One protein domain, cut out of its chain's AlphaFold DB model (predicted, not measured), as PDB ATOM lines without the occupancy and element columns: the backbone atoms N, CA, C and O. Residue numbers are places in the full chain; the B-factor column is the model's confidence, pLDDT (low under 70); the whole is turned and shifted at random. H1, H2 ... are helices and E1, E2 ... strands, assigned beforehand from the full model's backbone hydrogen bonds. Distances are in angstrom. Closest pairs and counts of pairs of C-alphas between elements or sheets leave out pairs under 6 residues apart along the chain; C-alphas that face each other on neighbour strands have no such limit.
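What this domain is: This is residues 4 to 97 of the 105 residues of an uncharacterized protein of Mycoplasma sp. CAG:776 (UniProt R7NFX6). A twisted sheet of four antiparallel strands makes a wall, with H4 over one face and H1 on the opposite face, beside the edge strand E1. H2 grazes the sheet, and residues 50 to 64 lead from it to H3, whose centre lies farthest from the mean of the C-alphas. The printed part has 94 residues, with four named helices and four named strands in the order H1 E1 E2 H2 H3 H4 E3 E4; the sheet runs E1 - E2 - E3 - E4, and the class is mixed, helices and strands. It is compact and rounded, with a radius of gyration of the C-alphas of 12.1 A and spans of 31 by 28 by 22 A.

Where its parts are: Find C-alpha 6 at (256.232, 209.529, 165.494), where H1 begins; it runs over residues 6 to 12. Go on to E1, residues 20 to 25, 16.2 A long, and E2, residues 28 to 34, 18.8 A. Next comes H2, residues 41 to 49, 12.1 A long, from C-alpha 41 at (246.407, 204.186, 170.479). Then find H3 at residues 65 to 69 and H4 at residues 71 to 77. E3, residues 82 to 87, is 16.0 A long; E4, residues 92 to 96, is 13.2 A long and ends at C-alpha 96 (244.880, 215.854, 175.306).

How they stand to each other: Start at the sheet, twisted, with C-alphas up to 4.2 A off its best plane. In the hairpin E1 and E2, N 23 and O 30 are within hydrogen-bond range at 2.9 A. Between E2 and E3 look at N 31 and O 84, 2.9 A; in the hairpin E3 and E4, at N 85 and O 93, 2.8 A. Residues 4 to 5 pair parallel with residues 21 to 22 of E1. H1 is on the sheet at a height of 7.6 A, over none of the strands; its closest C-alpha pair with E1 is Tyr 6 and Ser 23, 5.7 A. On the opposite face, H4 has a height of 8.8 A and lies over E2 and, only just, E3, with 3 of its C-alphas. The closest C-alphas of H4 and E2 are those of Lys 34 and Tyr 75, 7.1 A apart. H2 only grazes the sheet, with residues 41 to 44. H1 and H2 are close but not clearly touching; their closest C-alphas, those of Leu 10 and Tyr 45, are 7.7 A apart. H3 is only just not on the sheet, with 4 pairs of C-alphas within 10 A, and meets H4 only through their link. Every O i to N i+4 pair is within hydrogen-bond range in H2, H3 and H4, and 2 of 3 in H1.

The domain as a whole: The two C-alphas farthest apart are those of Asp 37 and Lys 89, at 32.6 A. The printed part has no cut. The link from H2 to H3, 15 residues, is long. Look there for low confidence: residues 51 to 56 have pLDDT under 70, against a mean of 88.1 for the printed part.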
ATOM      1  N   ILE A   4     260.167 205.817 170.743       95.06
ATOM      2  CA  ILE A   4     260.008 205.666 169.291       95.06
ATOM      3  C   ILE A   4     259.644 207.003 168.649       95.06
ATOM      4  O   ILE A   4     258.990 207.856 169.251       95.06
ATOM      5  N   TYR A   5     260.083 207.216 167.412       94.38
ATOM      6  CA  TYR A   5     259.712 208.413 166.671       94.38
ATOM      7  C   TYR A   5     258.292 208.324 166.118       94.38
ATOM      8  O   TYR A   5     257.910 207.285 165.585       94.38
ATOM      9  N   TYR A   6     257.562 209.445 166.120       92.44
ATOM     10  CA  TYR A   6     256.232 209.529 165.494       92.44
ATOM     11  C   TYR A   6     256.256 209.019 164.056       92.44
ATOM     12  O   TYR A   6     255.435 208.200 163.674       92.44
ATOM     13  N   ASN A   7     257.231 209.457 163.255       88.88
ATOM     14  CA  ASN A   7     257.311 209.039 161.860       88.88
ATOM     15  C   ASN A   7     257.587 207.538 161.686       88.88
ATOM     16  O   ASN A   7     257.243 206.983 160.655       88.88
ATOM     17  N   GLN A   8     258.225 206.890 162.662       91.06
ATOM     18  CA  GLN A   8     258.475 205.457 162.634       91.06
ATOM     19  C   GLN A   8     257.195 204.715 163.006       91.06
ATOM     20  O   GLN A   8     256.748 203.887 162.220       91.06
ATOM     21  N   TYR A   9     256.560 205.112 164.111       92.38
ATOM     22  CA  TYR A   9     255.262 204.593 164.533       92.38
ATOM     23  C   TYR A   9     254.187 204.732 163.441       92.38
ATOM     24  O   TYR A   9     253.461 203.790 163.161       92.38
ATOM     25  N   LEU A  10     254.107 205.876 162.757       88.25
ATOM     26  CA  LEU A  10     253.116 206.093 161.697       88.25
ATOM     27  C   LEU A  10     253.298 205.166 160.482       88.25
ATOM     28  O   LEU A  10     252.349 204.998 159.718       88.25
ATOM     29  N   ILE A  11     254.488 204.580 160.303       87.56
ATOM     30  CA  ILE A  11     254.779 203.627 159.224       87.56
ATOM     31  C   ILE A  11     254.443 202.198 159.656       87.56
ATOM     32  O   ILE A  11     253.807 201.474 158.897       87.56
ATOM     33  N   ASN A  12     254.890 201.779 160.844       88.69
ATOM     34  CA  ASN A  12     254.857 200.370 161.255       88.69
ATOM     35  C   ASN A  12     253.811 200.038 162.330       88.69
ATOM     36  O   ASN A  12     253.536 198.862 162.541       88.69
ATOM     37  N   ARG A  13     253.253 201.048 163.006       89.19
ATOM     38  CA  ARG A  13     252.374 200.939 164.183       89.19
ATOM     39  C   ARG A  13     252.906 200.026 165.292       89.19
ATOM     40  O   ARG A  13     252.135 199.504 166.086       89.19
ATOM     41  N   ASP A  14     254.220 199.849 165.370       91.25
ATOM     42  CA  ASP A  14     254.828 198.980 166.369       91.25
ATOM     43  C   ASP A  14     255.261 199.793 167.587       91.25
ATOM     44  O   ASP A  14     256.129 200.668 167.503       91.25
ATOM     45  N   LEU A  15     254.631 199.499 168.720       91.94
ATOM     46  CA  LEU A  15     254.906 200.108 170.016       91.94
ATOM     47  C   LEU A  15     255.555 199.124 170.994       91.94
ATOM     48  O   LEU A  15     255.837 199.496 172.136       91.94
ATOM     49  N   GLN A  16     255.826 197.883 170.566       89.94
ATOM     50  CA  GLN A  16     256.418 196.881 171.440       89.94
ATOM     51  C   GLN A  16     257.775 197.358 171.948       89.94
ATOM     52  O   GLN A  16     258.642 197.790 171.190       89.94
ATOM     53  N   ASN A  17     257.984 197.230 173.257       92.12
ATOM     54  CA  ASN A  17     259.208 197.637 173.950       92.12
ATOM     55  C   ASN A  17     259.472 199.152 174.004       92.12
ATOM     56  O   ASN A  17     260.568 199.540 174.415       92.12
ATOM     57  N   PHE A  18     258.521 200.011 173.635       95.69
ATOM     58  CA  PHE A  18     258.660 201.462 173.764       95.69
ATOM     59  C   PHE A  18     257.762 202.003 174.877       95.69
ATOM     60  O   PHE A  18     256.705 201.459 175.159       95.69
ATOM     61  N   ASN A  19     258.199 203.084 175.524       96.06
ATOM     62  CA  ASN A  19     257.476 203.710 176.633       96.06
ATOM     63  C   ASN A  19     256.848 205.050 176.248       96.06
ATOM     64  O   ASN A  19     255.929 205.510 176.921       96.06
ATOM     65  N   ILE A  20     257.384 205.719 175.228       96.31
ATOM     66  CA  ILE A  20     256.950 207.059 174.845       96.31
ATOM     67  C   ILE A  20     257.217 207.329 173.366       96.31
ATOM     68  O   ILE A  20     258.221 206.873 172.806       96.31
ATOM     69  N   LEU A  21     256.340 208.111 172.740       95.38
ATOM     70  CA  LEU A  21     256.575 208.643 171.404       95.38
ATOM     71  C   LEU A  21     257.226 210.027 171.464       95.38
ATOM     72  O   LEU A  21     256.938 210.839 172.342       95.38
ATOM     73  N   VAL A  22     258.099 210.318 170.504       95.62
ATOM     74  CA  VAL A  22     258.783 211.614 170.403       95.62
ATOM     75  C   VAL A  22     258.923 212.075 168.962       95.62
ATOM     76  O   VAL A  22     259.020 211.279 168.028       95.62
ATOM     77  N   SER A  23     258.987 213.382 168.750       93.69
ATOM     78  CA  SER A  23     259.353 213.924 167.446       93.69
ATOM     79  C   SER A  23     259.919 215.323 167.556       93.69
ATOM     80  O   SER A  23     259.464 216.130 168.359       93.69
ATOM     81  N   LYS A  24     260.853 215.668 166.670       91.31
ATOM     82  CA  LYS A  24     261.122 217.073 166.370       91.31
ATOM     83  C   LYS A  24     260.064 217.596 165.407       91.31
ATOM     84  O   LYS A  24     259.681 216.901 164.466       91.31
ATOM     85  N   ILE A  25     259.646 218.832 165.637       89.50
ATOM     86  CA  ILE A  25     258.725 219.593 164.793       89.50
ATOM     87  C   ILE A  25     259.344 220.962 164.473       89.50
ATOM     88  O   ILE A  25     260.319 221.384 165.103       89.50
ATOM     89  N   LYS A  26     258.799 221.705 163.500       85.50
ATOM     90  CA  LYS A  26     259.338 223.031 163.117       85.50
ATOM     91  C   LYS A  26     259.418 223.998 164.309       85.50
ATOM     92  O   LYS A  26     260.385 224.759 164.417       85.50
ATOM     93  N   GLY A  27     258.424 223.946 165.198       85.50
ATOM     94  CA  GLY A  27     258.290 224.798 166.383       85.50
ATOM     95  C   GLY A  27     259.060 224.338 167.624       85.50
ATOM     96  O   GLY A  27     259.168 225.116 168.572       85.50
ATOM     97  N   GLY A  28     259.643 223.133 167.622       91.44
ATOM     98  CA  GLY A  28     260.225 222.527 168.819       91.44
ATOM     99  C   GLY A  28     260.143 221.000 168.811       91.44
ATOM    100  O   GLY A  28     260.628 220.370 167.870       91.44
ATOM    101  N   TYR A  29     259.546 220.410 169.843       93.75
ATOM    102  CA  TYR A  29     259.453 218.961 170.026       93.75
ATOM    103  C   TYR A  29     258.069 218.535 170.499       93.75
ATOM    104  O   TYR A  29     257.406 219.279 171.213       93.75
ATOM    105  N   LEU A  30     257.681 217.321 170.137       93.88
ATOM    106  CA  LEU A  30     256.562 216.595 170.718       93.88
ATOM    107  C   LEU A  30     257.110 215.458 171.570       93.88
ATOM    108  O   LEU A  30     258.015 214.741 171.133       93.88
ATOM    109  N   ILE A  31     256.564 215.317 172.769       95.12
ATOM    110  CA  ILE A  31     256.887 214.258 173.718       95.12
ATOM    111  C   ILE A  31     255.577 213.680 174.234       95.12
ATOM    112  O   ILE A  31     254.715 214.426 174.688       95.12
ATOM    113  N   GLY A  32     255.439 212.364 174.181       94.56
ATOM    114  CA  GLY A  32     254.193 211.679 174.488       94.56
ATOM    115  C   GLY A  32     253.478 211.192 173.234       94.56
ATOM    116  O   GLY A  32     253.884 211.559 172.131       94.56
ATOM    117  N   PRO A  33     252.403 210.407 173.375       94.19
ATOM    118  CA  PRO A  33     251.860 209.876 174.631       94.19
ATOM    119  C   PRO A  33     252.762 208.854 175.320       94.19
ATOM    120  O   PRO A  33     253.733 208.373 174.724       94.19
ATOM    121  N   LYS A  34     252.443 208.545 176.586       94.88
ATOM    122  CA  LYS A  34     252.991 207.358 177.248       94.88
ATOM    123  C   LYS A  34     252.377 206.128 176.601       94.88
ATOM    124  O   LYS A  34     251.191 206.105 176.305       94.88
ATOM    125  N   ILE A  35     253.193 205.106 176.423       94.31
ATOM    126  CA  ILE A  35     252.769 203.798 175.947       94.31
ATOM    127  C   ILE A  35     252.595 202.939 177.200       94.31
ATOM    128  O   ILE A  35     253.566 202.426 177.759       94.31
ATOM    129  N   THR A  36     251.362 202.890 177.691       92.75
ATOM    130  CA  THR A  36     250.908 202.103 178.847       92.75
ATOM    131  C   THR A  36     249.610 201.389 178.478       92.75
ATOM    132  O   THR A  36     249.041 201.659 177.422       92.75
ATOM    133  N   ASP A  37     249.097 200.527 179.354       90.50
ATOM    134  CA  ASP A  37     247.822 199.830 179.120       90.50
ATOM    135  C   ASP A  37     246.620 200.790 178.990       90.50
ATOM    136  O   ASP A  37     245.587 200.427 178.434       90.50
ATOM    137  N   ASN A  38     246.759 202.037 179.457       90.88
ATOM    138  CA  ASN A  38     245.733 203.078 179.361       90.88
ATOM    139  C   ASN A  38     245.841 203.934 178.089       90.88
ATOM    140  O   ASN A  38     245.052 204.868 177.906       90.88
ATOM    141  N   PHE A  39     246.850 203.700 177.252       91.31
ATOM    142  CA  PHE A  39     247.074 204.491 176.053       91.31
ATOM    143  C   PHE A  39     246.024 204.171 174.980       91.31
ATOM    144  O   PHE A  39     245.984 203.066 174.441       91.31
ATOM    145  N   ASP A  40     245.201 205.158 174.621       90.44
ATOM    146  CA  ASP A  40     244.250 205.041 173.512       90.44
ATOM    147  C   ASP A  40     244.970 205.258 172.172       90.44
ATOM    148  O   ASP A  40     244.974 206.352 171.584       90.44
ATOM    149  N   GLU A  41     245.619 204.189 171.708       90.94
ATOM    150  CA  GLU A  41     246.407 204.186 170.479       90.94
ATOM    151  C   GLU A  41     245.575 204.597 169.256       90.94
ATOM    152  O   GLU A  41     246.028 205.384 168.420       90.94
ATOM    153  N   GLU A  42     244.347 204.096 169.138       89.44
ATOM    154  CA  GLU A  42     243.520 204.328 167.956       89.44
ATOM    155  C   GLU A  42     243.046 205.787 167.881       89.44
ATOM    156  O   GLU A  42     243.126 206.411 166.815       89.44
ATOM    157  N   SER A  43     242.625 206.385 169.003       87.94
ATOM    158  CA  SER A  43     242.302 207.818 169.053       87.94
ATOM    159  C   SER A  43     243.519 208.687 168.745       87.94
ATOM    160  O   SER A  43     243.403 209.678 168.012       87.94
ATOM    161  N   PHE A  44     244.693 208.320 169.262       89.25
ATOM    162  CA  PHE A  44     245.941 209.009 168.944       89.25
ATOM    163  C   PHE A  44     246.259 208.947 167.451       89.25
ATOM    164  O   PHE A  44     246.426 209.994 166.818       89.25
ATOM    165  N   TYR A  45     246.277 207.745 166.871       87.94
ATOM    166  CA  TYR A  45     246.586 207.534 165.460       87.94
ATOM    167  C   TYR A  45     245.648 208.338 164.555       87.94
ATOM    168  O   TYR A  45     246.100 209.072 163.669       87.94
ATOM    169  N   ARG A  46     244.337 208.284 164.828       84.38
ATOM    170  CA  ARG A  46     243.322 209.051 164.091       84.38
ATOM    171  C   ARG A  46     243.579 210.549 164.144       84.38
ATOM    172  O   ARG A  46     243.483 211.206 163.111       84.38
ATOM    173  N   ARG A  47     243.924 211.093 165.314       81.38
ATOM    174  CA  ARG A  47     244.160 212.533 165.496       81.38
ATOM    175  C   ARG A  47     245.457 213.036 164.886       81.38
ATOM    176  O   ARG A  47     245.492 214.154 164.376       81.38
ATOM    177  N   VAL A  48     246.516 212.233 164.949       81.81
ATOM    178  CA  VAL A  48     247.788 212.558 164.297       81.81
ATOM    179  C   VAL A  48     247.613 212.556 162.777       81.81
ATOM    180  O   VAL A  48     248.153 213.430 162.104       81.81
ATOM    181  N   LYS A  49     246.823 211.619 162.236       77.75
ATOM    182  CA  LYS A  49     246.563 211.502 160.793       77.75
ATOM    183  C   LYS A  49     245.569 212.535 160.260       77.75
ATOM    184  O   LYS A  49     245.728 212.991 159.134       77.75
ATOM    185  N   SER A  50     244.553 212.903 161.040       72.44
ATOM    186  CA  SER A  50     243.544 213.892 160.636       72.44
ATOM    187  C   SER A  50     244.017 215.340 160.756       72.44
ATOM    188  O   SER A  50     243.209 216.248 160.576       72.44
ATOM    189  N   SER A  51     245.287 215.562 161.113       66.00
ATOM    190  CA  SER A  51     245.846 216.871 161.459       66.00
ATOM    191  C   SER A  51     245.159 217.568 162.646       66.00
ATOM    192  O   SER A  51     245.567 218.654 163.039       66.00
ATOM    193  N   ALA A  52     244.180 216.930 163.300       57.00
ATOM    194  CA  ALA A  52     243.370 217.539 164.356       57.00
ATOM    195  C   ALA A  52     244.158 217.888 165.627       57.00
ATOM    196  O   ALA A  52     243.719 218.735 166.401       57.00
ATOM    197  N   LEU A  53     245.292 217.225 165.871       58.75
ATOM    198  CA  LEU A  53     246.239 217.650 166.907       58.75
ATOM    199  C   LEU A  53     247.320 218.586 166.354       58.75
ATOM    200  O   LEU A  53     247.832 219.417 167.093       58.75
ATOM    201  N   PHE A  54     247.684 218.436 165.078       63.06
ATOM    202  CA  PHE A  54     248.946 218.917 164.528       63.06
ATOM    203  C   PHE A  54     248.847 219.132 163.006       63.06
ATOM    204  O   PHE A  54     249.210 218.252 162.224       63.06
ATOM    205  N   ASP A  55     248.386 220.307 162.574       56.28
ATOM    206  CA  ASP A  55     248.342 220.667 161.151       56.28
ATOM    207  C   ASP A  55     249.742 220.688 160.517       56.28
ATOM    208  O   ASP A  55     250.639 221.410 160.959       56.28
ATOM    209  N   ASN A  56     249.921 219.918 159.433       58.69
ATOM    210  CA  ASN A  56     251.099 219.953 158.552       58.69
ATOM    211  C   ASN A  56     252.455 219.800 159.270       58.69
ATOM    212  O   ASN A  56     253.463 220.406 158.882       58.69
ATOM    213  N   ILE A  57     252.509 218.983 160.325       70.81
ATOM    214  CA  ILE A  57     253.756 218.755 161.051       70.81
ATOM    215  C   ILE A  57     254.661 217.778 160.295       70.81
ATOM    216  O   ILE A  57     254.367 216.598 160.135       70.81
ATOM    217  N   ASN A  58     255.838 218.267 159.900       76.56
ATOM    218  CA  ASN A  58     256.934 217.417 159.454       76.56
ATOM    219  C   ASN A  58     257.657 216.816 160.673       76.56
ATOM    220  O   ASN A  58     258.425 217.502 161.359       76.56
ATOM    221  N   TYR A  59     257.382 215.539 160.939       82.19
ATOM    222  CA  TYR A  59     257.972 214.776 162.034       82.19
ATOM    223  C   TYR A  59     259.404 214.337 161.691       82.19
ATOM    224  O   TYR A  59     259.633 213.477 160.838       82.19
ATOM    225  N   SER A  60     260.388 214.910 162.387       84.38
ATOM    226  CA  SER A  60     261.807 214.593 162.204       84.38
ATOM    227  C   SER A  60     262.374 213.784 163.371       84.38
ATOM    228  O   SER A  60     262.033 214.004 164.533       84.38
ATOM    229  N   ARG A  61     263.331 212.900 163.062       87.75
ATOM    230  CA  ARG A  61     264.037 212.053 164.039       87.75
ATOM    231  C   ARG A  61     265.188 212.749 164.777       87.75
ATOM    232  O   ARG A  61     265.879 212.122 165.567       87.75
ATOM    233  N   ARG A  62     265.472 214.028 164.508       86.31
ATOM    234  CA  ARG A  62     266.634 214.721 165.099       86.31
ATOM    235  C   ARG A  62     266.275 215.402 166.421       86.31
ATOM    236  O   ARG A  62     265.841 216.551 166.402       86.31
ATOM    237  N   LEU A  63     266.492 214.732 167.549       88.00
ATOM    238  CA  LEU A  63     266.353 215.327 168.887       88.00
ATOM    239  C   LEU A  63     267.672 215.946 169.355       88.00
ATOM    240  O   LEU A  63     268.749 215.515 168.948       88.00
ATOM    241  N   SER A  64     267.598 216.976 170.197       88.25
ATOM    242  CA  SER A  64     268.793 217.529 170.836       88.25
ATOM    243  C   SER A  64     269.214 216.669 172.028       88.25
ATOM    244  O   SER A  64     268.369 216.103 172.721       88.25
ATOM    245  N   LYS A  65     270.520 216.629 172.322       89.62
ATOM    246  CA  LYS A  65     271.061 215.919 173.493       89.62
ATOM    247  C   LYS A  65     270.389 216.366 174.799       89.62
ATOM    248  O   LYS A  65     269.921 215.534 175.560       89.62
ATOM    249  N   LYS A  66     270.219 217.681 174.975       88.94
ATOM    250  CA  LYS A  66     269.519 218.279 176.124       88.94
ATOM    251  C   LYS A  66     268.079 217.782 176.287       88.94
ATOM    252  O   LYS A  66     267.582 217.712 177.403       88.94
ATOM    253  N   LEU A  67     267.376 217.505 175.185       88.69
ATOM    254  CA  LEU A  67     266.022 216.956 175.255       88.69
ATOM    255  C   LEU A  67     266.051 215.493 175.692       88.69
ATOM    256  O   LEU A  67     265.240 215.102 176.520       88.69
ATOM    257  N   LEU A  68     266.987 214.712 175.146       90.75
ATOM    258  CA  LEU A  68     267.170 213.307 175.509       90.75
ATOM    259  C   LEU A  68     267.497 213.158 177.000       90.75
ATOM    260  O   LEU A  68     266.904 212.316 177.661       90.75
ATOM    261  N   GLU A  69     268.357 214.026 177.538       92.38
ATOM    262  CA  GLU A  69     268.702 214.073 178.969       92.38
ATOM    263  C   GLU A  69     267.500 214.388 179.873       92.38
ATOM    264  O   GLU A  69     267.490 213.990 181.029       92.38
ATOM    265  N   LYS A  70     266.481 215.083 179.352       91.75
ATOM    266  CA  LYS A  70     265.260 215.461 180.087       91.75
ATOM    267  C   LYS A  70     264.063 214.571 179.779       91.75
ATOM    268  O   LYS A  70     262.952 214.857 180.220       91.75
ATOM    269  N   LEU A  71     264.243 213.543 178.952       92.75
ATOM    270  CA  LEU A  71     263.113 212.786 178.430       92.75
ATOM    271  C   LEU A  71     262.392 212.030 179.551       92.75
ATOM    272  O   LEU A  71     261.163 212.014 179.567       92.75
ATOM    273  N   ASP A  72     263.149 211.482 180.503       94.19
ATOM    274  CA  ASP A  72     262.602 210.824 181.692       94.19
ATOM    275  C   ASP A  72     261.789 211.811 182.555       94.19
ATOM    276  O   ASP A  72     260.666 211.489 182.942       94.19
ATOM    277  N   ASP A  73     262.268 213.044 182.768       94.25
ATOM    278  CA  ASP A  73     261.522 214.080 183.508       94.25
ATOM    279  C   ASP A  73     260.158 214.358 182.860       94.25
ATOM    280  O   ASP A  73     259.123 214.405 183.530       94.25
ATOM    281  N   TYR A  74     260.140 214.525 181.533       93.56
ATOM    282  CA  TYR A  74     258.895 214.746 180.802       93.56
ATOM    283  C   TYR A  74     257.976 213.533 180.861       93.56
ATOM    284  O   TYR A  74     256.770 213.716 181.009       93.56
ATOM    285  N   TYR A  75     258.523 212.318 180.785       94.12
ATOM    286  CA  TYR A  75     257.744 211.098 180.948       94.12
ATOM    287  C   TYR A  75     257.054 211.070 182.309       94.12
ATOM    288  O   TYR A  75     255.844 210.886 182.358       94.12
ATOM    289  N   PHE A  76     257.749 211.326 183.416       94.25
ATOM    290  CA  PHE A  76     257.103 211.304 184.733       94.25
ATOM    291  C   PHE A  76     256.002 212.363 184.889       94.25
ATOM    292  O   PHE A  76     255.013 212.106 185.572       94.25
ATOM    293  N   LEU A  77     256.122 213.503 184.206       94.00
ATOM    294  CA  LEU A  77     255.125 214.577 184.232       94.00
ATOM    295  C   LEU A  77     253.913 214.354 183.308       94.00
ATOM    296  O   LEU A  77     252.879 214.988 183.521       94.00
ATOM    297  N   LEU A  78     254.044 213.522 182.274       93.00
ATOM    298  CA  LEU A  78     253.008 213.292 181.264       93.00
ATOM    299  C   LEU A  78     251.889 212.383 181.800       93.00
ATOM    300  O   LEU A  78     252.164 211.398 182.484       93.00
ATOM    301  N   LEU A  79     250.634 212.641 181.444       92.50
ATOM    302  CA  LEU A  79     249.547 211.664 181.626       92.50
ATOM    303  C   LEU A  79     249.449 210.701 180.426       92.50
ATOM    304  O   LEU A  79     249.948 211.009 179.346       92.50
ATOM    305  N   ASP A  80     248.798 209.541 180.598       88.00
ATOM    306  CA  ASP A  80     248.776 208.463 179.585       88.00
ATOM    307  C   ASP A  80     248.311 208.935 178.198       88.00
ATOM    308  O   ASP A  80     248.927 208.634 177.181       88.00
ATOM    309  N   ASN A  81     247.275 209.772 178.161       90.44
ATOM    310  CA  ASN A  81     246.658 210.268 176.932       90.44
ATOM    311  C   ASN A  81     246.933 211.761 176.693       90.44
ATOM    312  O   ASN A  81     246.047 212.526 176.298       90.44
ATOM    313  N   GLU A  82     248.162 212.185 176.974       92.31
ATOM    314  CA  GLU A  82     248.623 213.567 176.853       92.31
ATOM    315  C   GLU A  82     249.876 213.662 175.976       92.31
ATOM    316  O   GLU A  82     250.654 212.723 175.860       92.31
ATOM    317  N   ILE A  83     250.075 214.809 175.332       93.44
ATOM    318  CA  ILE A  83     251.268 215.124 174.547       93.44
ATOM    319  C   ILE A  83     251.770 216.492 174.989       93.44
ATOM    320  O   ILE A  83     251.014 217.465 175.043       93.44
ATOM    321  N   PHE A  84     253.060 216.583 175.273       94.50
ATOM    322  CA  PHE A  84     253.748 217.846 175.469       94.50
ATOM    323  C   PHE A  84     254.320 218.344 174.153       94.50
ATOM    324  O   PHE A  84     255.155 217.694 173.531       94.50
ATOM    325  N   GLU A  85     253.925 219.552 173.776       93.00
ATOM    326  CA  GLU A  85     254.624 220.338 172.776       93.00
ATOM    327  C   GLU A  85     255.581 221.302 173.475       93.00
ATOM    328  O   GLU A  85     255.175 222.237 174.165       93.00
ATOM    329  N   ILE A  86     256.876 221.074 173.297       93.00
ATOM    330  CA  ILE A  86     257.930 221.924 173.839       93.00
ATOM    331  C   ILE A  86     258.409 222.832 172.727       93.00
ATOM    332  O   ILE A  86     259.112 222.406 171.811       93.00
ATOM    333  N   THR A  87     258.063 224.107 172.822       90.88
ATOM    334  CA  THR A  87     258.522 225.125 171.876       90.88
ATOM    335  C   THR A  87     260.041 225.313 171.956       90.88
ATOM    336  O   THR A  87     260.670 225.062 172.984       90.88
ATOM    337  N   LYS A  88     260.662 225.863 170.905       86.44
ATOM    338  CA  LYS A  88     262.094 226.244 170.912       86.44
ATOM    339  C   LYS A  88     262.485 227.178 172.064       86.44
ATOM    340  O   LYS A  88     263.642 227.183 172.467       86.44
ATOM    341  N   LYS A  89     261.530 227.958 172.582       87.75
ATOM    342  CA  LYS A  89     261.716 228.861 173.729       87.75
ATOM    343  C   LYS A  89     261.607 228.143 175.084       87.75
ATOM    344  O   LYS A  89     261.728 228.787 176.114       87.75
ATOM    345  N   GLY A  90     261.353 226.833 175.094       84.94
ATOM    346  CA  GLY A  90     261.223 226.025 176.308       84.94
ATOM    347  C   GLY A  90     259.833 226.044 176.948       84.94
ATOM    348  O   GLY A  90     259.642 225.387 177.964       84.94
ATOM    349  N   LYS A  91     258.851 226.750 176.366       90.56
ATOM    350  CA  LYS A  91     257.453 226.678 176.821       90.56
ATOM    351  C   LYS A  91     256.877 225.305 176.488       90.56
ATOM    352  O   LYS A  91     256.953 224.904 175.327       90.56
ATOM    353  N   THR A  92     256.262 224.665 177.477       92.88
ATOM    354  CA  THR A  92     255.517 223.412 177.321       92.88
ATOM    355  C   THR A  92     254.025 223.702 177.176       92.88
ATOM    356  O   THR A  92     253.441 224.406 177.998       92.88
ATOM    357  N   ILE A  93     253.410 223.162 176.128       91.19
ATOM    358  CA  ILE A  93     251.970 223.194 175.859       91.19
ATOM    359  C   ILE A  93     251.453 221.761 175.986       91.19
ATOM    360  O   ILE A  93     252.120 220.827 175.547       91.19
ATOM    361  N   ARG A  94     250.293 221.586 176.618       91.75
ATOM    362  CA  ARG A  94     249.701 220.274 176.891       91.75
ATOM    363  C   ARG A  94     248.532 220.023 175.953       91.75
ATOM    364  O   ARG A  94     247.605 220.829 175.905       91.75
ATOM    365  N   HIS A  95     248.565 218.895 175.259       88.06
ATOM    366  CA  HIS A  95     247.523 218.464 174.335       88.06
ATOM    367  C   HIS A  95     246.909 217.163 174.842       88.06
ATOM    368  O   HIS A  95     247.632 216.207 175.104       88.06
ATOM    369  N   LYS A  96     245.579 217.101 174.966       88.12
ATOM    370  CA  LYS A  96     244.880 215.854 175.306       88.12
ATOM    371  C   LYS A  96     244.523 215.080 174.043       88.12
ATOM    372  O   LYS A  96     243.958 215.634 173.102       88.12
ATOM    373  N   ILE A  97     244.776 213.777 174.068       83.12
ATOM    374  CA  ILE A  97     244.366 212.855 173.005       83.12
ATOM    375  C   ILE A  97     242.863 212.573 173.090       83.12
ATOM    376  O   ILE A  97     242.216 212.407 172.067       83.12
TER     377      ILE A  97